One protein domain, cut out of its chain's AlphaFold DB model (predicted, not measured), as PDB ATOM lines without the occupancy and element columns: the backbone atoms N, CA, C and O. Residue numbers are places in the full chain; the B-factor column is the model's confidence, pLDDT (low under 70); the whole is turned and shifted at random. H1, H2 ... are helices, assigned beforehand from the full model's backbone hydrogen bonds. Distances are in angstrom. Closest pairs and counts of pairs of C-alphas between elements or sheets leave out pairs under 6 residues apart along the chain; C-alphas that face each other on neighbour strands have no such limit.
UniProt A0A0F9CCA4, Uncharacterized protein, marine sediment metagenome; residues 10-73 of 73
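What this domain is: This is residues 10 to 73 of the 73 residues of an uncharacterized protein of marine sediment metagenome (UniProt A0A0F9CCA4). One long helix, H3, makes the length of a rod, and two short helices, H1 then H2, meet at a corner beside its first part, while residues 59 to 73 stick out. The 64 printed residues, all helix by class, are extended: radius of gyration of the C-alphas 16.9 A, spans 57 by 19 by 14 A.

How they stand to each other: Start with H1, residues 10 to 17; it only just touches H2, residues 19 to 29, only at the corner, with 3 pairs of C-alphas within 8 A, about perpendicular at 86 degrees, closest C-alphas Val 15 and Cys 21, 5.5 A. H3, residues 37 to 71, only just touches each, with 3 such pairs: with residues 54 to 57 alone H1, closest C-alphas Phe 10 and His 54, 6.5 A, and with residues 43 to 46 alone H2, closest C-alphas Leu 20 and Phe 43, 6.9 A. Both tilts are steep, 47 and 62 degrees, opposite ways. In H1, H2 and H3 every O i to N i+4 pair is within hydrogen-bond range.

Where its parts are: Find C-alpha 10 at (-23.376, 44.962, 12.510); H1 runs 10.8 A, H2 15.0 A and H3 51.1 A, to C-alpha 71 at (0.912, 44.630, 4.205).

The domain as a whole: The printed part has no cut and no long link; pLDDT is under 70 at residues 72 to 73.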
ATOM      1  N   PHE A  10     -23.107  43.539  12.293       82.19
ATOM      2  CA  PHE A  10     -23.376  44.962  12.510       82.19
ATOM      3  C   PHE A  10     -24.875  45.239  12.686       82.19
ATOM      4  O   PHE A  10     -25.260  45.985  13.587       82.19
ATOM      5  N   VAL A  11     -25.725  44.558  11.911       83.94
ATOM      6  CA  VAL A  11     -27.192  44.648  12.018       83.94
ATOM      7  C   VAL A  11     -27.655  44.098  13.367       83.94
ATOM      8  O   VAL A  11     -28.406  44.759  14.084       83.94
ATOM      9  N   LEU A  12     -27.170  42.916  13.766       83.94
ATOM     10  CA  LEU A  12     -27.520  42.324  15.063       83.94
ATOM     11  C   LEU A  12     -27.093  43.215  16.237       83.94
ATOM     12  O   LEU A  12     -27.837  43.365  17.210       83.94
ATOM     13  N   ALA A  13     -25.902  43.811  16.158       87.25
ATOM     14  CA  ALA A  13     -25.410  44.737  17.169       87.25
ATOM     15  C   ALA A  13     -26.266  46.011  17.244       87.25
ATOM     16  O   ALA A  13     -26.591  46.462  18.347       87.25
ATOM     17  N   HIS A  14     -26.672  46.558  16.094       90.62
ATOM     18  CA  HIS A  14     -27.547  47.727  16.023       90.62
ATOM     19  C   HIS A  14     -28.916  47.448  16.634       90.62
ATOM     20  O   HIS A  14     -29.326  48.160  17.548       90.62
ATOM     21  N   VAL A  15     -29.599  46.380  16.209       89.06
ATOM     22  CA  VAL A  15     -30.942  46.030  16.711       89.06
ATOM     23  C   VAL A  15     -30.936  45.836  18.230       89.06
ATOM     24  O   VAL A  15     -31.843  46.304  18.918       89.06
ATOM     25  N   LYS A  16     -29.875  45.232  18.784       88.88
ATOM     26  CA  LYS A  16     -29.718  45.056  20.237       88.88
ATOM     27  C   LYS A  16     -29.595  46.369  21.011       88.88
ATOM     28  O   LYS A  16     -29.962  46.390  22.182       88.88
ATOM     29  N   ARG A  17     -29.079  47.440  20.406       91.75
ATOM     30  CA  ARG A  17     -28.805  48.724  21.083       91.75
ATOM     31  C   ARG A  17     -29.765  49.846  20.690       91.75
ATOM     32  O   ARG A  17     -29.888  50.823  21.420       91.75
ATOM     33  N   CYS A  18     -30.443  49.729  19.554       94.75
ATOM     34  CA  CYS A  18     -31.292  50.782  19.031       94.75
ATOM     35  C   CYS A  18     -32.702  50.725  19.624       94.75
ATOM     36  O   CYS A  18     -33.477  49.808  19.352       94.75
ATOM     37  N   HIS A  19     -33.079  51.764  20.368       94.38
ATOM     38  CA  HIS A  19     -34.416  51.875  20.951       94.38
ATOM     39  C   HIS A  19     -35.546  51.914  19.911       94.38
ATOM     40  O   HIS A  19     -36.636  51.423  20.198       94.38
ATOM     41  N   LEU A  20     -35.309  52.448  18.706       94.25
ATOM     42  CA  LEU A  20     -36.312  52.450  17.632       94.25
ATOM     43  C   LEU A  20     -36.576  51.032  17.116       94.25
ATOM     44  O   LEU A  20     -37.736  50.636  17.017       94.25
ATOM     45  N   CYS A  21     -35.523  50.248  16.867       94.25
ATOM     46  CA  CYS A  21     -35.648  48.843  16.476       94.25
ATOM     47  C   CYS A  21     -36.311  48.007  17.575       94.25
ATOM     48  O   CYS A  21     -37.227  47.249  17.285       94.25
ATOM     49  N   GLN A  22     -35.918  48.192  18.839       94.12
ATOM     50  CA  GLN A  22     -36.538  47.495  19.972       94.12
ATOM     51  C   GLN A  22     -38.022  47.851  20.137       94.12
ATOM     52  O   GLN A  22     -38.839  46.988  20.448       94.12
ATOM     53  N   ARG A  23     -38.390  49.127  19.953       94.12
ATOM     54  CA  ARG A  23     -39.790  49.564  20.004       94.12
ATOM     55  C   ARG A  23     -40.595  48.939  18.867       94.12
ATOM     56  O   ARG A  23     -41.702  48.478  19.124       94.12
ATOM     57  N   HIS A  24     -40.050  48.925  17.652       93.44
ATOM     58  CA  HIS A  24     -40.679  48.271  16.507       93.44
ATOM     59  C   HIS A  24     -40.876  46.773  16.752       93.44
ATOM     60  O   HIS A  24     -41.983  46.280  16.588       93.44
ATOM     61  N   ASP A  25     -39.843  46.077  17.228       92.25
ATOM     62  CA  ASP A  25     -39.894  44.642  17.523       92.25
ATOM     63  C   ASP A  25     -41.001  44.305  18.533       92.25
ATOM     64  O   ASP A  25     -41.830  43.433  18.285       92.25
ATOM     65  N   ARG A  26     -41.118  45.082  19.620       93.94
ATOM     66  CA  ARG A  26     -42.226  44.933  20.582       93.94
ATOM     67  C   ARG A  26     -43.595  45.168  19.952       93.94
ATOM     68  O   ARG A  26     -44.538  44.469  20.297       93.94
ATOM     69  N   LEU A  27     -43.698  46.160  19.073       94.62
ATOM     70  CA  LEU A  27     -44.943  46.556  18.416       94.62
ATOM     71  C   LEU A  27     -45.415  45.468  17.435       94.62
ATOM     72  O   LEU A  27     -46.597  45.133  17.420       94.62
ATOM     73  N   VAL A  28     -44.484  44.860  16.693       92.06
ATOM     74  CA  VAL A  28     -44.739  43.693  15.837       92.06
ATOM     75  C   VAL A  28     -45.105  42.471  16.679       92.06
ATOM     76  O   VAL A  28     -46.105  41.814  16.396       92.06
ATOM     77  N   ALA A  29     -44.350  42.191  17.745       93.44
ATOM     78  CA  ALA A  29     -44.607  41.059  18.635       93.44
ATOM     79  C   ALA A  29     -45.978  41.145  19.326       93.44
ATOM     80  O   ALA A  29     -46.614  40.121  19.564       93.44
ATOM     81  N   SER A  30     -46.456  42.357  19.625       94.94
ATOM     82  CA  SER A  30     -47.786  42.588  20.197       94.94
ATOM     83  C   SER A  30     -48.905  42.671  19.153       94.94
ATOM     84  O   SER A  30     -50.047  42.944  19.524       94.94
ATOM     85  N   GLY A  31     -48.608  42.500  17.857       94.38
ATOM     86  CA  GLY A  31     -49.579  42.644  16.764       94.38
ATOM     87  C   GLY A  31     -50.185  44.048  16.663       94.38
ATOM     88  O   GLY A  31     -51.282  44.224  16.137       94.38
ATOM     89  N   SER A  32     -49.510  45.047  17.229       94.19
ATOM     90  CA  SER A  32     -49.979  46.428  17.267       94.19
ATOM     91  C   SER A  32     -49.501  47.191  16.035       94.19
ATOM     92  O   SER A  32     -48.609  46.752  15.317       94.19
ATOM     93  N   GLN A  33     -50.097  48.353  15.783       92.25
ATOM     94  CA  GLN A  33     -49.678  49.254  14.713       92.25
ATOM     95  C   GLN A  33     -49.098  50.542  15.297       92.25
ATOM     96  O   GLN A  33     -49.301  50.874  16.470       92.25
ATOM     97  N   TYR A  34     -48.344  51.266  14.472       93.44
ATOM     98  CA  TYR A  34     -47.926  52.623  14.800       93.44
ATOM     99  C   TYR A  34     -49.149  53.508  15.030       93.44
ATOM    100  O   TYR A  34     -50.193  53.310  14.415       93.44
ATOM    101  N   ARG A  35     -49.022  54.496  15.922       91.12
ATOM    102  CA  ARG A  35     -50.162  55.348  16.300       91.12
ATOM    103  C   ARG A  35     -50.633  56.238  15.156       91.12
ATOM    104  O   ARG A  35     -51.787  56.646  15.133       91.12
ATOM    105  N   ASN A  36     -49.716  56.596  14.268       94.38
ATOM    106  CA  ASN A  36     -49.957  57.428  13.103       94.38
ATOM    107  C   ASN A  36     -48.861  57.194  12.055       94.38
ATOM    108  O   ASN A  36     -47.827  56.576  12.333       94.38
ATOM    109  N   GLU A  37     -49.101  57.724  10.861       93.69
ATOM    110  CA  GLU A  37     -48.193  57.630   9.718       93.69
ATOM    111  C   GLU A  37     -46.836  58.291   9.993       93.69
ATOM    112  O   GLU A  37     -45.804  57.726   9.654       93.69
ATOM    113  N   VAL A  38     -46.806  59.401  10.737       95.25
ATOM    114  CA  VAL A  38     -45.560  60.102  11.098       95.25
ATOM    115  C   VAL A  38     -44.603  59.213  11.903       95.25
ATOM    116  O   VAL A  38     -43.390  59.243  11.692       95.25
ATOM    117  N   GLU A  39     -45.103  58.408  12.848       93.19
ATOM    118  CA  GLU A  39     -44.250  57.468  13.585       93.19
ATOM    119  C   GLU A  39     -43.722  56.336  12.691       93.19
ATOM    120  O   GLU A  39     -42.571  55.921  12.856       93.19
ATOM    121  N   LEU A  40     -44.539  55.862  11.746       92.12
ATOM    122  CA  LEU A  40     -44.138  54.849  10.774       92.12
ATOM    123  C   LEU A  40     -43.068  55.396   9.818       92.12
ATOM    124  O   LEU A  40     -42.052  54.739   9.606       92.12
ATOM    125  N   GLU A  41     -43.248  56.610   9.298       95.44
ATOM    126  CA  GLU A  41     -42.283  57.284   8.425       95.44
ATOM    127  C   GLU A  41     -40.942  57.500   9.120       95.44
ATOM    128  O   GLU A  41     -39.896  57.207   8.542       95.44
ATOM    129  N   ARG A  42     -40.955  57.936  10.386       95.00
ATOM    130  CA  ARG A  42     -39.732  58.071  11.193       95.00
ATOM    131  C   ARG A  42     -38.992  56.747  11.334       95.00
ATOM    132  O   ARG A  42     -37.765  56.720  11.289       95.00
ATOM    133  N   PHE A  43     -39.722  55.649  11.523       94.38
ATOM    134  CA  PHE A  43     -39.102  54.332  11.582       94.38
ATOM    135  C   PHE A  43     -38.579  53.882  10.212       94.38
ATOM    136  O   PHE A  43     -37.471  53.356  10.124       94.38
ATOM    137  N   ALA A  44     -39.324  54.131   9.136       94.44
ATOM    138  CA  ALA A  44     -38.887  53.815   7.782       94.44
ATOM    139  C   ALA A  44     -37.602  54.574   7.412       94.44
ATOM    140  O   ALA A  44     -36.662  53.976   6.890       94.44
ATOM    141  N   ASP A  45     -37.529  55.866   7.731       96.62
ATOM    142  CA  ASP A  45     -36.335  56.685   7.518       96.62
ATOM    143  C   ASP A  45     -35.143  56.181   8.342       96.62
ATOM    144  O   ASP A  45     -34.047  55.989   7.813       96.62
ATOM    145  N   HIS A  46     -35.387  55.831   9.609       95.56
ATOM    146  CA  HIS A  46     -34.383  55.201  10.459       95.56
ATOM    147  C   HIS A  46     -33.780  53.947   9.810       95.56
ATOM    148  O   HIS A  46     -32.556  53.814   9.760       95.56
ATOM    149  N   ILE A  47     -34.613  53.050   9.276       93.50
ATOM    150  CA  ILE A  47     -34.138  51.830   8.617       93.50
ATOM    151  C   ILE A  47     -33.304  52.153   7.371       93.50
ATOM    152  O   ILE A  47     -32.242  51.558   7.194       93.50
ATOM    153  N   ARG A  48     -33.714  53.122   6.540       93.25
ATOM    154  CA  ARG A  48     -32.936  53.526   5.352       93.25
ATOM    155  C   ARG A  48     -31.541  54.029   5.728       93.25
ATOM    156  O   ARG A  48     -30.556  53.600   5.130       93.25
ATOM    157  N   VAL A  49     -31.454  54.891   6.741       94.12
ATOM    158  CA  VAL A  49     -30.176  55.443   7.220       94.12
ATOM    159  C   VAL A  49     -29.278  54.346   7.793       94.12
ATOM    160  O   VAL A  49     -28.083  54.307   7.505       94.12
ATOM    161  N   VAL A  50     -29.840  53.441   8.594       91.81
ATOM    162  CA  VAL A  50     -29.088  52.342   9.215       91.81
ATOM    163  C   VAL A  50     -28.560  51.365   8.169       91.81
ATOM    164  O   VAL A  50     -27.400  50.969   8.241       91.81
ATOM    165  N   LEU A  51     -29.367  51.020   7.165       88.50
ATOM    166  CA  LEU A  51     -28.931  50.160   6.065       88.50
ATOM    167  C   LEU A  51     -27.775  50.783   5.275       88.50
ATOM    168  O   LEU A  51     -26.805  50.090   4.971       88.50
ATOM    169  N   ALA A  52     -27.845  52.086   4.986       88.94
ATOM    170  CA  ALA A  52     -26.762  52.793   4.309       88.94
ATOM    171  C   ALA A  52     -25.459  52.754   5.126       88.94
ATOM    172  O   ALA A  52     -24.401  52.451   4.577       88.94
ATOM    173  N   ARG A  53     -25.543  52.976   6.446       89.56
ATOM    174  CA  ARG A  53     -24.385  52.891   7.350       89.56
ATOM    175  C   ARG A  53     -23.796  51.487   7.399       89.56
ATOM    176  O   ARG A  53     -22.596  51.334   7.245       89.56
ATOM    177  N   HIS A  54     -24.625  50.455   7.530       87.75
ATOM    178  CA  HIS A  54     -24.132  49.078   7.567       87.75
ATOM    179  C   HIS A  54     -23.470  48.636   6.268       87.75
ATOM    180  O   HIS A  54     -22.524  47.849   6.308       87.75
ATOM    181  N   LYS A  55     -23.938  49.142   5.122       86.81
ATOM    182  CA  LYS A  55     -23.253  48.934   3.847       86.81
ATOM    183  C   LYS A  55     -21.839  49.519   3.898       86.81
ATOM    184  O   LYS A  55     -20.895  48.789   3.615       86.81
ATOM    185  N   GLN A  56     -21.700  50.770   4.339       88.62
ATOM    186  CA  GLN A  56     -20.396  51.424   4.495       88.62
ATOM    187  C   GLN A  56     -19.499  50.693   5.501       88.62
ATOM    188  O   GLN A  56     -18.362  50.382   5.176       88.62
ATOM    189  N   ASP A  57     -20.016  50.326   6.679       85.25
ATOM    190  CA  ASP A  57     -19.257  49.584   7.699       85.25
ATOM    191  C   ASP A  57     -18.724  48.246   7.155       85.25
ATOM    192  O   ASP A  57     -17.610  47.826   7.474       85.25
ATOM    193  N   THR A  58     -19.524  47.572   6.320       84.00
ATOM    194  CA  THR A  58     -19.156  46.294   5.695       84.00
ATOM    195  C   THR A  58     -18.091  46.489   4.612       84.00
ATOM    196  O   THR A  58     -17.136  45.715   4.554       84.00
ATOM    197  N   GLU A  59     -18.225  47.522   3.777       88.56
ATOM    198  CA  GLU A  59     -17.234  47.892   2.757       88.56
ATOM    199  C   GLU A  59     -15.897  48.284   3.405       88.56
ATOM    200  O   GLU A  59     -14.849  47.753   3.037       88.56
ATOM    201  N   ASP A  60     -15.932  49.115   4.447       86.88
ATOM    202  CA  ASP A  60     -14.763  49.514   5.229       86.88
ATOM    203  C   ASP A  60     -14.070  48.313   5.890       86.88
ATOM    204  O   ASP A  60     -12.840  48.233   5.925       86.88
ATOM    205  N   ALA A  61     -14.840  47.367   6.437       84.81
ATOM    206  CA  ALA A  61     -14.290  46.148   7.025       84.81
ATOM    207  C   ALA A  61     -13.591  45.272   5.973       84.81
ATOM    208  O   ALA A  61     -12.514  44.736   6.244       84.81
ATOM    209  N   ALA A  62     -14.166  45.158   4.772       85.81
ATOM    210  CA  ALA A  62     -13.556  44.427   3.665       85.81
ATOM    211  C   ALA A  62     -12.254  45.094   3.191       85.81
ATOM    212  O   ALA A  62     -11.252  44.403   3.006       85.81
ATOM    213  N   LEU A  63     -12.240  46.427   3.068       89.00
ATOM    214  CA  LEU A  63     -11.045  47.193   2.697       89.00
ATOM    215  C   LEU A  63      -9.915  47.039   3.722       89.00
ATOM    216  O   LEU A  63      -8.764  46.846   3.336       89.00
ATOM    217  N   ARG A  64     -10.227  47.075   5.026       87.94
ATOM    218  CA  ARG A  64      -9.232  46.834   6.089       87.94
ATOM    219  C   ARG A  64      -8.639  45.428   6.001       87.94
ATOM    220  O   ARG A  64      -7.424  45.279   6.053       87.94
ATOM    221  N   ALA A  65      -9.483  44.413   5.811       87.00
ATOM    222  CA  ALA A  65      -9.027  43.030   5.693       87.00
ATOM    223  C   ALA A  65      -8.116  42.806   4.470       87.00
ATOM    224  O   ALA A  65      -7.174  42.014   4.539       87.00
ATOM    225  N   ASP A  66      -8.389  43.492   3.357       89.88
ATOM    226  CA  ASP A  66      -7.540  43.443   2.167       89.88
ATOM    227  C   ASP A  66      -6.204  44.170   2.387       89.88
ATOM    228  O   ASP A  66      -5.144  43.616   2.093       89.88
ATOM    229  N   TYR A  67      -6.231  45.359   3.001       88.19
ATOM    230  CA  TYR A  67      -5.020  46.102   3.360       88.19
ATOM    231  C   TYR A  67      -4.084  45.286   4.262       88.19
ATOM    232  O   TYR A  67      -2.899  45.151   3.953       88.19
ATOM    233  N   ASP A  68      -4.619  44.679   5.325       88.88
ATOM    234  CA  ASP A  68      -3.843  43.849   6.251       88.88
ATOM    235  C   ASP A  68      -3.211  42.645   5.535       88.88
ATOM    236  O   ASP A  68      -2.054  42.303   5.779       88.88
ATOM    237  N   ARG A  69      -3.934  42.025   4.592       84.81
ATOM    238  CA  ARG A  69      -3.420  40.908   3.783       84.81
ATOM    239  C   ARG A  69      -2.256  41.327   2.884       84.81
ATOM    240  O   ARG A  69      -1.346  40.528   2.676       84.81
ATOM    241  N   VAL A  70      -2.305  42.532   2.321       83.38
ATOM    242  CA  VAL A  70      -1.264  43.050   1.421       83.38
ATOM    243  C   VAL A  70      -0.033  43.529   2.197       83.38
ATOM    244  O   VAL A  70       1.075  43.328   1.719       83.38
ATOM    245  N   GLN A  71      -0.201  44.129   3.380       74.44
ATOM    246  CA  GLN A  71       0.912  44.630   4.205       74.44
ATOM    247  C   GLN A  71       1.665  43.534   4.975       74.44
ATOM    248  O   GLN A  71       2.837  43.709   5.293       74.44
ATOM    249  N   LEU A  72       1.009  42.415   5.296       60.91
ATOM    250  CA  LEU A  72       1.622  41.273   5.993       60.91
ATOM    251  C   LEU A  72       2.296  40.265   5.039       60.91
ATOM    252  O   LEU A  72       2.648  39.163   5.469       60.91
ATOM    253  N   ARG A  73       2.456  40.616   3.760       52.06
ATOM    254  CA  ARG A  73       3.081  39.792   2.720       52.06
ATOM    255  C   ARG A  73       4.379  40.421   2.231       52.06
ATOM    256  O   ARG A  73       5.311  39.634   1.958       52.06
TER     257      ARG A  73